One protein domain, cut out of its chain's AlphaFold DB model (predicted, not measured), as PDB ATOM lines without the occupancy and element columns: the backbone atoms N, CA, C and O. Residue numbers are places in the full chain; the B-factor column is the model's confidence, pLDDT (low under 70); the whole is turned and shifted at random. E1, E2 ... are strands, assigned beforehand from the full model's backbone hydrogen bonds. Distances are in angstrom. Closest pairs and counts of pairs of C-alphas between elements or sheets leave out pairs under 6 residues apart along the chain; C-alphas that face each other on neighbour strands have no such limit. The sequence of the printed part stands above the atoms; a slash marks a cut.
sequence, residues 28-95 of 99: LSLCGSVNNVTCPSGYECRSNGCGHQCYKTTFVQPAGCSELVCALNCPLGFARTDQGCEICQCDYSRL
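AT A GLANCE: This is residues 28 to 95 of the 99 residues of the protein "Antistasin-like domain-containing protein" of Biomphalaria glabrata (UniProt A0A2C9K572). With little regular structure, this is a small elongated body of loops around two short strand hairpins, E1 with E2 and E3 with E4, which stay apart and are joined by a long loop, residues 57 to 77. The printed part has 68 residues, 18 of them in four named strands, E1 to E4 in order; the class is all strand. It is compact, with a radius of gyration of the C-alphas of 12.0 A, and spans 36 by 21 by 20 A.

IN THESE COORDINATES: After residues 28 to 42, find C-alpha 43 at (52.212, 12.780, 50.462), where E1 begins; it runs 12.7 A to Ser 47. E2, residues 52 to 56, covers 13.0 A. E3 is residues 78 to 80; E4, residues 86 to 90, ends at C-alpha 90 (42.519, 12.704, 41.023).

HOW THE PARTS SIT: In the first hairpin E1 and E2 are antiparallel at 142 degrees; look for N 44 and O 55, 2.9 A apart. In the second, E3 and E4 are antiparallel at 128 degrees, with N 79 and O 89 at 2.8 A. E2 and E3 are apart.

THE WHOLE: The C-alphas farthest apart, Cys 50 and Gly 64, are 37.1 A apart. The printed part has no cut, the link E2 to E3 is long, and no printed residue is under 70 in pLDDT.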
ATOM      1  N   LEU A  28      54.468  -1.288  37.686       90.69
ATOM      2  CA  LEU A  28      54.254   0.114  37.352       90.69
ATOM      3  C   LEU A  28      54.494   0.979  38.589       90.69
ATOM      4  O   LEU A  28      53.729   0.924  39.551       90.69
ATOM      5  N   SER A  29      55.552   1.783  38.560       93.25
ATOM      6  CA  SER A  29      55.779   2.826  39.561       93.25
ATOM      7  C   SER A  29      55.303   4.161  39.009       93.25
ATOM      8  O   SER A  29      55.776   4.603  37.966       93.25
ATOM      9  N   LEU A  30      54.343   4.771  39.701       94.06
ATOM     10  CA  LEU A  30      53.732   6.044  39.327       94.06
ATOM     11  C   LEU A  30      54.458   7.238  39.951       94.06
ATOM     12  O   LEU A  30      54.292   8.352  39.472       94.06
ATOM     13  N   CYS A  31      55.301   7.013  40.959       95.88
ATOM     14  CA  CYS A  31      56.131   8.031  41.597       95.88
ATOM     15  C   CYS A  31      57.568   7.546  41.834       95.88
ATOM     16  O   CYS A  31      57.845   6.342  41.804       95.88
ATOM     17  N   GLY A  32      58.458   8.492  42.141       93.25
ATOM     18  CA  GLY A  32      59.833   8.241  42.570       93.25
ATOM     19  C   GLY A  32      60.876   8.467  41.476       93.25
ATOM     20  O   GLY A  32      60.581   8.936  40.380       93.25
ATOM     21  N   SER A  33      62.129   8.122  41.774       90.00
ATOM     22  CA  SER A  33      63.277   8.424  40.902       90.00
ATOM     23  C   SER A  33      63.246   7.710  39.547       90.00
ATOM     24  O   SER A  33      63.948   8.114  38.630       90.00
ATOM     25  N   VAL A  34      62.439   6.654  39.411       88.56
ATOM     26  CA  VAL A  34      62.327   5.862  38.175       88.56
ATOM     27  C   VAL A  34      61.601   6.596  37.051       88.56
ATOM     28  O   VAL A  34      61.880   6.343  35.886       88.56
ATOM     29  N   ASN A  35      60.679   7.493  37.392       89.12
ATOM     30  CA  ASN A  35      59.911   8.288  36.433       89.12
ATOM     31  C   ASN A  35      59.929   9.789  36.768       89.12
ATOM     32  O   ASN A  35      59.211  10.568  36.152       89.12
ATOM     33  N   ASN A  36      60.744  10.181  37.753       92.31
ATOM     34  CA  ASN A  36      60.903  11.546  38.246       92.31
ATOM     35  C   ASN A  36      59.588  12.223  38.686       92.31
ATOM     36  O   ASN A  36      59.483  13.449  38.708       92.31
ATOM     37  N   VAL A  37      58.574  11.436  39.053       93.25
ATOM     38  CA  VAL A  37      57.297  11.969  39.528       93.25
ATOM     39  C   VAL A  37      57.372  12.189  41.035       93.25
ATOM     40  O   VAL A  37      57.536  11.250  41.821       93.25
ATOM     41  N   THR A  38      57.229  13.452  41.440       94.31
ATOM     42  CA  THR A  38      57.223  13.873  42.847       94.31
ATOM     43  C   THR A  38      55.793  13.932  43.384       94.31
ATOM     44  O   THR A  38      54.895  14.463  42.730       94.31
ATOM     45  N   CYS A  39      55.571  13.392  44.584       95.62
ATOM     46  CA  CYS A  39      54.267  13.426  45.248       95.62
ATOM     47  C   CYS A  39      53.903  14.839  45.752       95.62
ATOM     48  O   CYS A  39      54.798  15.641  46.027       95.62
ATOM     49  N   PRO A  40      52.601  15.159  45.898       94.69
ATOM     50  CA  PRO A  40      52.177  16.448  46.439       94.69
ATOM     51  C   PRO A  40      52.650  16.647  47.881       94.69
ATOM     52  O   PRO A  40      52.884  15.687  48.611       94.69
ATOM     53  N   SER A  41      52.705  17.899  48.341       93.75
ATOM     54  CA  SER A  41      53.042  18.203  49.738       93.75
ATOM     55  C   SER A  41      52.135  17.440  50.706       93.75
ATOM     56  O   SER A  41      50.910  17.464  50.557       93.75
ATOM     57  N   GLY A  42      52.741  16.779  51.693       95.19
ATOM     58  CA  GLY A  42      52.042  15.930  52.661       95.19
ATOM     59  C   GLY A  42      51.739  14.506  52.174       95.19
ATOM     60  O   GLY A  42      51.046  13.759  52.869       95.19
ATOM     61  N   TYR A  43      52.240  14.137  50.994       97.06
ATOM     62  CA  TYR A  43      52.212  12.780  50.462       97.06
ATOM     63  C   TYR A  43      53.629  12.242  50.302       97.06
ATOM     64  O   TYR A  43      54.567  12.978  50.001       97.06
ATOM     65  N   GLU A  44      53.764  10.926  50.419       97.19
ATOM     66  CA  GLU A  44      55.019  10.215  50.206       97.19
ATOM     67  C   GLU A  44      54.862   9.142  49.139       97.19
ATOM     68  O   GLU A  44      53.840   8.455  49.068       97.19
ATOM     69  N   CYS A  45      55.910   8.966  48.335       97.06
ATOM     70  CA  CYS A  45      55.988   7.862  47.394       97.06
ATOM     71  C   CYS A  45      56.292   6.574  48.160       97.06
ATOM     72  O   CYS A  45      57.369   6.435  48.741       97.06
ATOM     73  N   ARG A  46      55.343   5.637  48.192       97.12
ATOM     74  CA  ARG A  46      55.492   4.368  48.918       97.12
ATOM     75  C   ARG A  46      55.074   3.196  48.051       97.12
ATOM     76  O   ARG A  46      54.316   3.355  47.092       97.12
ATOM     77  N   SER A  47      55.581   2.014  48.391       95.81
ATOM     78  CA  SER A  47      55.248   0.805  47.650       95.81
ATOM     79  C   SER A  47      53.765   0.464  47.789       95.81
ATOM     80  O   SER A  47      53.214   0.520  48.887       95.81
ATOM     81  N   ASN A  48      53.141   0.076  46.677       93.31
ATOM     82  CA  ASN A  48      51.782  -0.474  46.646       93.31
ATOM     83  C   ASN A  48      51.766  -2.006  46.481       93.31
ATOM     84  O   ASN A  48      50.771  -2.574  46.039       93.31
ATOM     85  N   GLY A  49      52.879  -2.674  46.806       92.69
ATOM     86  CA  GLY A  49      53.044  -4.130  46.736       92.69
ATOM     87  C   GLY A  49      53.796  -4.633  45.499       92.69
ATOM     88  O   GLY A  49      54.372  -5.713  45.549       92.69
ATOM     89  N   CYS A  50      53.849  -3.853  44.415       90.88
ATOM     90  CA  CYS A  50      54.670  -4.149  43.230       90.88
ATOM     91  C   CYS A  50      55.478  -2.908  42.835       90.88
ATOM     92  O   CYS A  50      56.705  -2.939  42.805       90.88
ATOM     93  N   GLY A  51      54.785  -1.800  42.553       93.38
ATOM     94  CA  GLY A  51      55.386  -0.520  42.200       93.38
ATOM     95  C   GLY A  51      55.281   0.480  43.342       93.38
ATOM     96  O   GLY A  51      55.379   0.107  44.513       93.38
ATOM     97  N   HIS A  52      55.070   1.747  42.992       95.69
ATOM     98  CA  HIS A  52      54.956   2.851  43.939       95.69
ATOM     99  C   HIS A  52      53.835   3.807  43.547       95.69
ATOM    100  O   HIS A  52      53.601   4.048  42.361       95.69
ATOM    101  N   GLN A  53      53.175   4.370  44.553       96.44
ATOM    102  CA  GLN A  53      52.161   5.409  44.411       96.44
ATOM    103  C   GLN A  53      52.267   6.407  45.574       96.44
ATOM    104  O   GLN A  53      52.906   6.129  46.592       96.44
ATOM    105  N   CYS A  54      51.647   7.572  45.431       97.19
ATOM    106  CA  CYS A  54      51.617   8.595  46.465       97.19
ATOM    107  C   CYS A  54      50.565   8.259  47.527       97.19
ATOM    108  O   CYS A  54      49.377   8.153  47.225       97.19
ATOM    109  N   TYR A  55      50.995   8.145  48.781       96.25
ATOM    110  CA  TYR A  55      50.120   7.962  49.937       96.25
ATOM    111  C   TYR A  55      50.086   9.223  50.786       96.25
ATOM    112  O   TYR A  55      51.115   9.859  50.998       96.25
ATOM    113  N   LYS A  56      48.903   9.551  51.309       95.31
ATOM    114  CA  LYS A  56      48.720  10.636  52.271       95.31
ATOM    115  C   LYS A  56      49.449  10.287  53.574       95.31
ATOM    116  O   LYS A  56      49.177   9.234  54.148       95.31
ATOM    117  N   THR A  57      50.361  11.145  54.032       95.88
ATOM    118  CA  THR A  57      51.099  10.939  55.292       95.88
ATOM    119  C   THR A  57      50.871  12.084  56.261       95.88
ATOM    120  O   THR A  57      50.226  11.901  57.287       95.88
ATOM    121  N   THR A  58      51.352  13.275  55.921       96.31
ATOM    122  CA  THR A  58      51.304  14.464  56.785       96.31
ATOM    123  C   THR A  58      50.391  15.556  56.242       96.31
ATOM    124  O   THR A  58      50.313  16.636  56.820       96.31
ATOM    125  N   PHE A  59      49.701  15.305  55.126       94.19
ATOM    126  CA  PHE A  59      48.785  16.284  54.558       94.19
ATOM    127  C   PHE A  59      47.632  16.593  55.515       94.19
ATOM    128  O   PHE A  59      46.907  15.699  55.954       94.19
ATOM    129  N   VAL A  60      47.423  17.887  55.735       94.00
ATOM    130  CA  VAL A  60      46.285  18.452  56.453       94.00
ATOM    131  C   VAL A  60      45.602  19.442  55.513       94.00
ATOM    132  O   VAL A  60      46.279  20.252  54.877       94.00
ATOM    133  N   GLN A  61      44.273  19.360  55.408       93.94
ATOM    134  CA  GLN A  61      43.477  20.343  54.666       93.94
ATOM    135  C   GLN A  61      43.742  21.752  55.236       93.94
ATOM    136  O   GLN A  61      43.710  21.913  56.460       93.94
ATOM    137  N   PRO A  62      43.990  22.773  54.392       94.69
ATOM    138  CA  PRO A  62      44.069  24.155  54.850       94.69
ATOM    139  C   PRO A  62      42.818  24.589  55.630       94.69
ATOM    140  O   PRO A  62      41.717  24.067  55.434       94.69
ATOM    141  N   ALA A  63      42.977  25.576  56.514       94.81
ATOM    142  CA  ALA A  63      41.850  26.140  57.250       94.81
ATOM    143  C   ALA A  63      40.813  26.732  56.278       94.81
ATOM    144  O   ALA A  63      41.163  27.482  55.371       94.81
ATOM    145  N   GLY A  64      39.535  26.395  56.476       94.56
ATOM    146  CA  GLY A  64      38.438  26.814  55.595       94.56
ATOM    147  C   GLY A  64      38.121  25.837  54.458       94.56
ATOM    148  O   GLY A  64      37.096  25.997  53.798       94.56
ATOM    149  N   CYS A  65      38.932  24.796  54.255       96.25
ATOM    150  CA  CYS A  65      38.580  23.709  53.348       96.25
ATOM    151  C   CYS A  65      37.544  22.776  53.985       96.25
ATOM    152  O   CYS A  65      37.577  22.500  55.186       96.25
ATOM    153  N   SER A  66      36.633  22.259  53.163       91.88
ATOM    154  CA  SER A  66      35.716  21.202  53.592       91.88
ATOM    155  C   SER A  66      36.463  19.882  53.775       91.88
ATOM    156  O   SER A  66      37.471  19.623  53.110       91.88
ATOM    157  N   GLU A  67      35.956  19.028  54.662       90.75
ATOM    158  CA  GLU A  67      36.450  17.659  54.761       90.75
ATOM    159  C   GLU A  67      36.271  16.941  53.417       90.75
ATOM    160  O   GLU A  67      35.232  17.047  52.760       90.75
ATOM    161  N   LEU A  68      37.304  16.211  52.996       91.69
ATOM    162  CA  LEU A  68      37.263  15.459  51.753       91.69
ATOM    163  C   LEU A  68      36.501  14.147  51.972       91.69
ATOM    164  O   LEU A  68      37.090  13.128  52.325       91.69
ATOM    165  N   VAL A  69      35.196  14.161  51.717       90.69
ATOM    166  CA  VAL A  69      34.361  12.955  51.759       90.69
ATOM    167  C   VAL A  69      34.219  12.387  50.347       90.69
ATOM    168  O   VAL A  69      33.354  12.800  49.577       90.69
ATOM    169  N   CYS A  70      35.089  11.442  49.980       92.69
ATOM    170  CA  CYS A  70      34.999  10.731  48.705       92.69
ATOM    171  C   CYS A  70      35.615   9.327  48.757       92.69
ATOM    172  O   CYS A  70      36.495   9.053  49.566       92.69
ATOM    173  N   ALA A  71      35.160   8.438  47.870       92.00
ATOM    174  CA  ALA A  71      35.591   7.037  47.808       92.00
ATOM    175  C   ALA A  71      36.574   6.753  46.652       92.00
ATOM    176  O   ALA A  71      36.633   5.635  46.140       92.00
ATOM    177  N   LEU A  72      37.320   7.767  46.200       95.19
ATOM    178  CA  LEU A  72      38.302   7.604  45.129       95.19
ATOM    179  C   LEU A  72      39.651   7.142  45.680       95.19
ATOM    180  O   LEU A  72      40.126   7.625  46.707       95.19
ATOM    181  N   ASN A  73      40.306   6.254  44.936       93.38
ATOM    182  CA  ASN A  73      41.710   5.921  45.142       93.38
ATOM    183  C   ASN A  73      42.548   6.661  44.093       93.38
ATOM    184  O   ASN A  73      42.582   6.255  42.932       93.38
ATOM    185  N   CYS A  74      43.191   7.756  44.498       95.94
ATOM    186  CA  CYS A  74      44.022   8.572  43.620       95.94
ATOM    187  C   CYS A  74      45.511   8.251  43.838       95.94
ATOM    188  O   CYS A  74      46.105   8.756  44.794       95.94
ATOM    189  N   PRO A  75      46.156   7.464  42.956       95.38
ATOM    190  CA  PRO A  75      47.522   6.975  43.172       95.38
ATOM    191  C   PRO A  75      48.601   8.065  43.075       95.38
ATOM    192  O   PRO A  75      49.761   7.823  43.393       95.38
ATOM    193  N   LEU A  76      48.241   9.274  42.647       95.62
ATOM    194  CA  LEU A  76      49.120  10.447  42.608       95.62
ATOM    195  C   LEU A  76      48.653  11.562  43.555       95.62
ATOM    196  O   LEU A  76      49.194  12.666  43.534       95.62
ATOM    197  N   GLY A  77      47.671  11.268  44.409       95.31
ATOM    198  CA  GLY A  77      47.012  12.243  45.269       95.31
ATOM    199  C   GLY A  77      45.830  12.951  44.602       95.31
ATOM    200  O   GLY A  77      45.564  12.810  43.404       95.31
ATOM    201  N   PHE A  78      45.088  13.687  45.424       96.44
ATOM    202  CA  PHE A  78      43.920  14.451  44.998       96.44
ATOM    203  C   PHE A  78      44.315  15.778  44.349       96.44
ATOM    204  O   PHE A  78      45.308  16.404  44.730       96.44
ATOM    205  N   ALA A  79      43.504  16.215  43.389       95.44
ATOM    206  CA  ALA A  79      43.561  17.556  42.838       95.44
ATOM    207  C   ALA A  79      43.242  18.577  43.929       95.44
ATOM    208  O   ALA A  79      42.488  18.303  44.868       95.44
ATOM    209  N   ARG A  80      43.837  19.761  43.792       94.56
ATOM    210  CA  ARG A  80      43.664  20.866  44.726       94.56
ATOM    211  C   ARG A  80      43.116  22.085  44.011       94.56
ATOM    212  O   ARG A  80      43.444  22.319  42.851       94.56
ATOM    213  N   THR A  81      42.304  22.857  44.719       95.06
ATOM    214  CA  THR A  81      41.932  24.200  44.272       95.06
ATOM    215  C   THR A  81      43.140  25.139  44.324       95.06
ATOM    216  O   THR A  81      44.194  24.807  44.871       95.06
ATOM    217  N   ASP A  82      42.971  26.342  43.791       94.88
ATOM    218  CA  ASP A  82      43.889  27.475  43.950       94.88
ATOM    219  C   ASP A  82      44.190  27.809  45.424       94.88
ATOM    220  O   ASP A  82      45.303  28.203  45.759       94.88
ATOM    221  N   GLN A  83      43.226  27.570  46.318       93.31
ATOM    222  CA  GLN A  83      43.376  27.708  47.773       93.31
ATOM    223  C   GLN A  83      44.074  26.502  48.436       93.31
ATOM    224  O   GLN A  83      44.265  26.474  49.651       93.31
ATOM    225  N   GLY A  84      44.441  25.473  47.665       94.12
ATOM    226  CA  GLY A  84      45.111  24.268  48.157       94.12
ATOM    227  C   GLY A  84      44.183  23.205  48.757       94.12
ATOM    228  O   GLY A  84      44.683  22.192  49.248       94.12
ATOM    229  N   CYS A  85      42.860  23.397  48.704       96.25
ATOM    230  CA  CYS A  85      41.896  22.430  49.228       96.25
ATOM    231  C   CYS A  85      41.833  21.192  48.340       96.25
ATOM    232  O   CYS A  85      41.623  21.326  47.135       96.25
ATOM    233  N   GLU A  86      41.947  19.993  48.914       96.12
ATOM    234  CA  GLU A  86      41.684  18.772  48.144       96.12
ATOM    235  C   GLU A  86      40.212  18.694  47.747       96.12
ATOM    236  O   GLU A  86      39.325  18.977  48.558       96.12
ATOM    237  N   ILE A  87      39.972  18.267  46.509       95.88
ATOM    238  CA  ILE A  87      38.641  18.026  45.947       95.88
ATOM    239  C   ILE A  87      38.497  16.565  45.516       95.88
ATOM    240  O   ILE A  87      39.483  15.842  45.389       95.88
ATOM    241  N   CYS A  88      37.260  16.126  45.275       96.25
ATOM    242  CA  CYS A  88      36.918  14.767  44.836       96.25
ATOM    243  C   CYS A  88      37.320  14.511  43.364       96.25
ATOM    244  O   CYS A  88      36.489  14.239  42.502       96.25
ATOM    245  N   GLN A  89      38.608  14.653  43.056       96.00
ATOM    246  CA  GLN A  89      39.184  14.459  41.730       96.00
ATOM    247  C   GLN A  89      40.650  14.042  41.867       96.00
ATOM    248  O   GLN A  89      41.362  14.553  42.727       96.00
ATOM    249  N   CYS A  90      41.117  13.120  41.024       96.31
ATOM    250  CA  CYS A  90      42.519  12.704  41.023       96.31
ATOM    251  C   CYS A  90      43.391  13.647  40.191       96.31
ATOM    252  O   CYS A  90      42.972  14.117  39.133       96.31
ATOM    253  N   ASP A  91      44.620  13.876  40.653       94.44
ATOM    254  CA  ASP A  91      45.598  14.709  39.960       94.44
ATOM    255  C   ASP A  91      46.577  13.860  39.136       94.44
ATOM    256  O   ASP A  91      47.519  13.276  39.672       94.44
ATOM    257  N   TYR A  92      46.358  13.816  37.821       92.75
ATOM    258  CA  TYR A  92      47.251  13.146  36.868       92.75
ATOM    259  C   TYR A  92      48.208  14.100  36.151       92.75
ATOM    260  O   TYR A  92      49.018  13.637  35.354       92.75
ATOM    261  N   SER A  93      48.173  15.403  36.452       90.56
ATOM    262  CA  SER A  93      49.042  16.396  35.798       90.56
ATOM    263  C   SER A  93      50.535  16.151  36.050       90.56
ATOM    264  O   SER A  93      51.382  16.645  35.314       90.56
ATOM    265  N   ARG A  94      50.862  15.362  37.083       85.56
ATOM    266  CA  ARG A  94      52.239  14.977  37.420       85.56
ATOM    267  C   ARG A  94      52.765  13.776  36.650       85.56
ATOM    268  O   ARG A  94      53.958  13.506  36.742       85.56
ATOM    269  N   LEU A  95      51.920  13.045  35.922       86.31
ATOM    270  CA  LEU A  95      52.420  12.107  34.925       86.31
ATOM    271  C   LEU A  95      52.930  12.962  33.775       86.31
ATOM    272  O   LEU A  95      52.134  13.515  33.023       86.31
TER     273      LEU A  95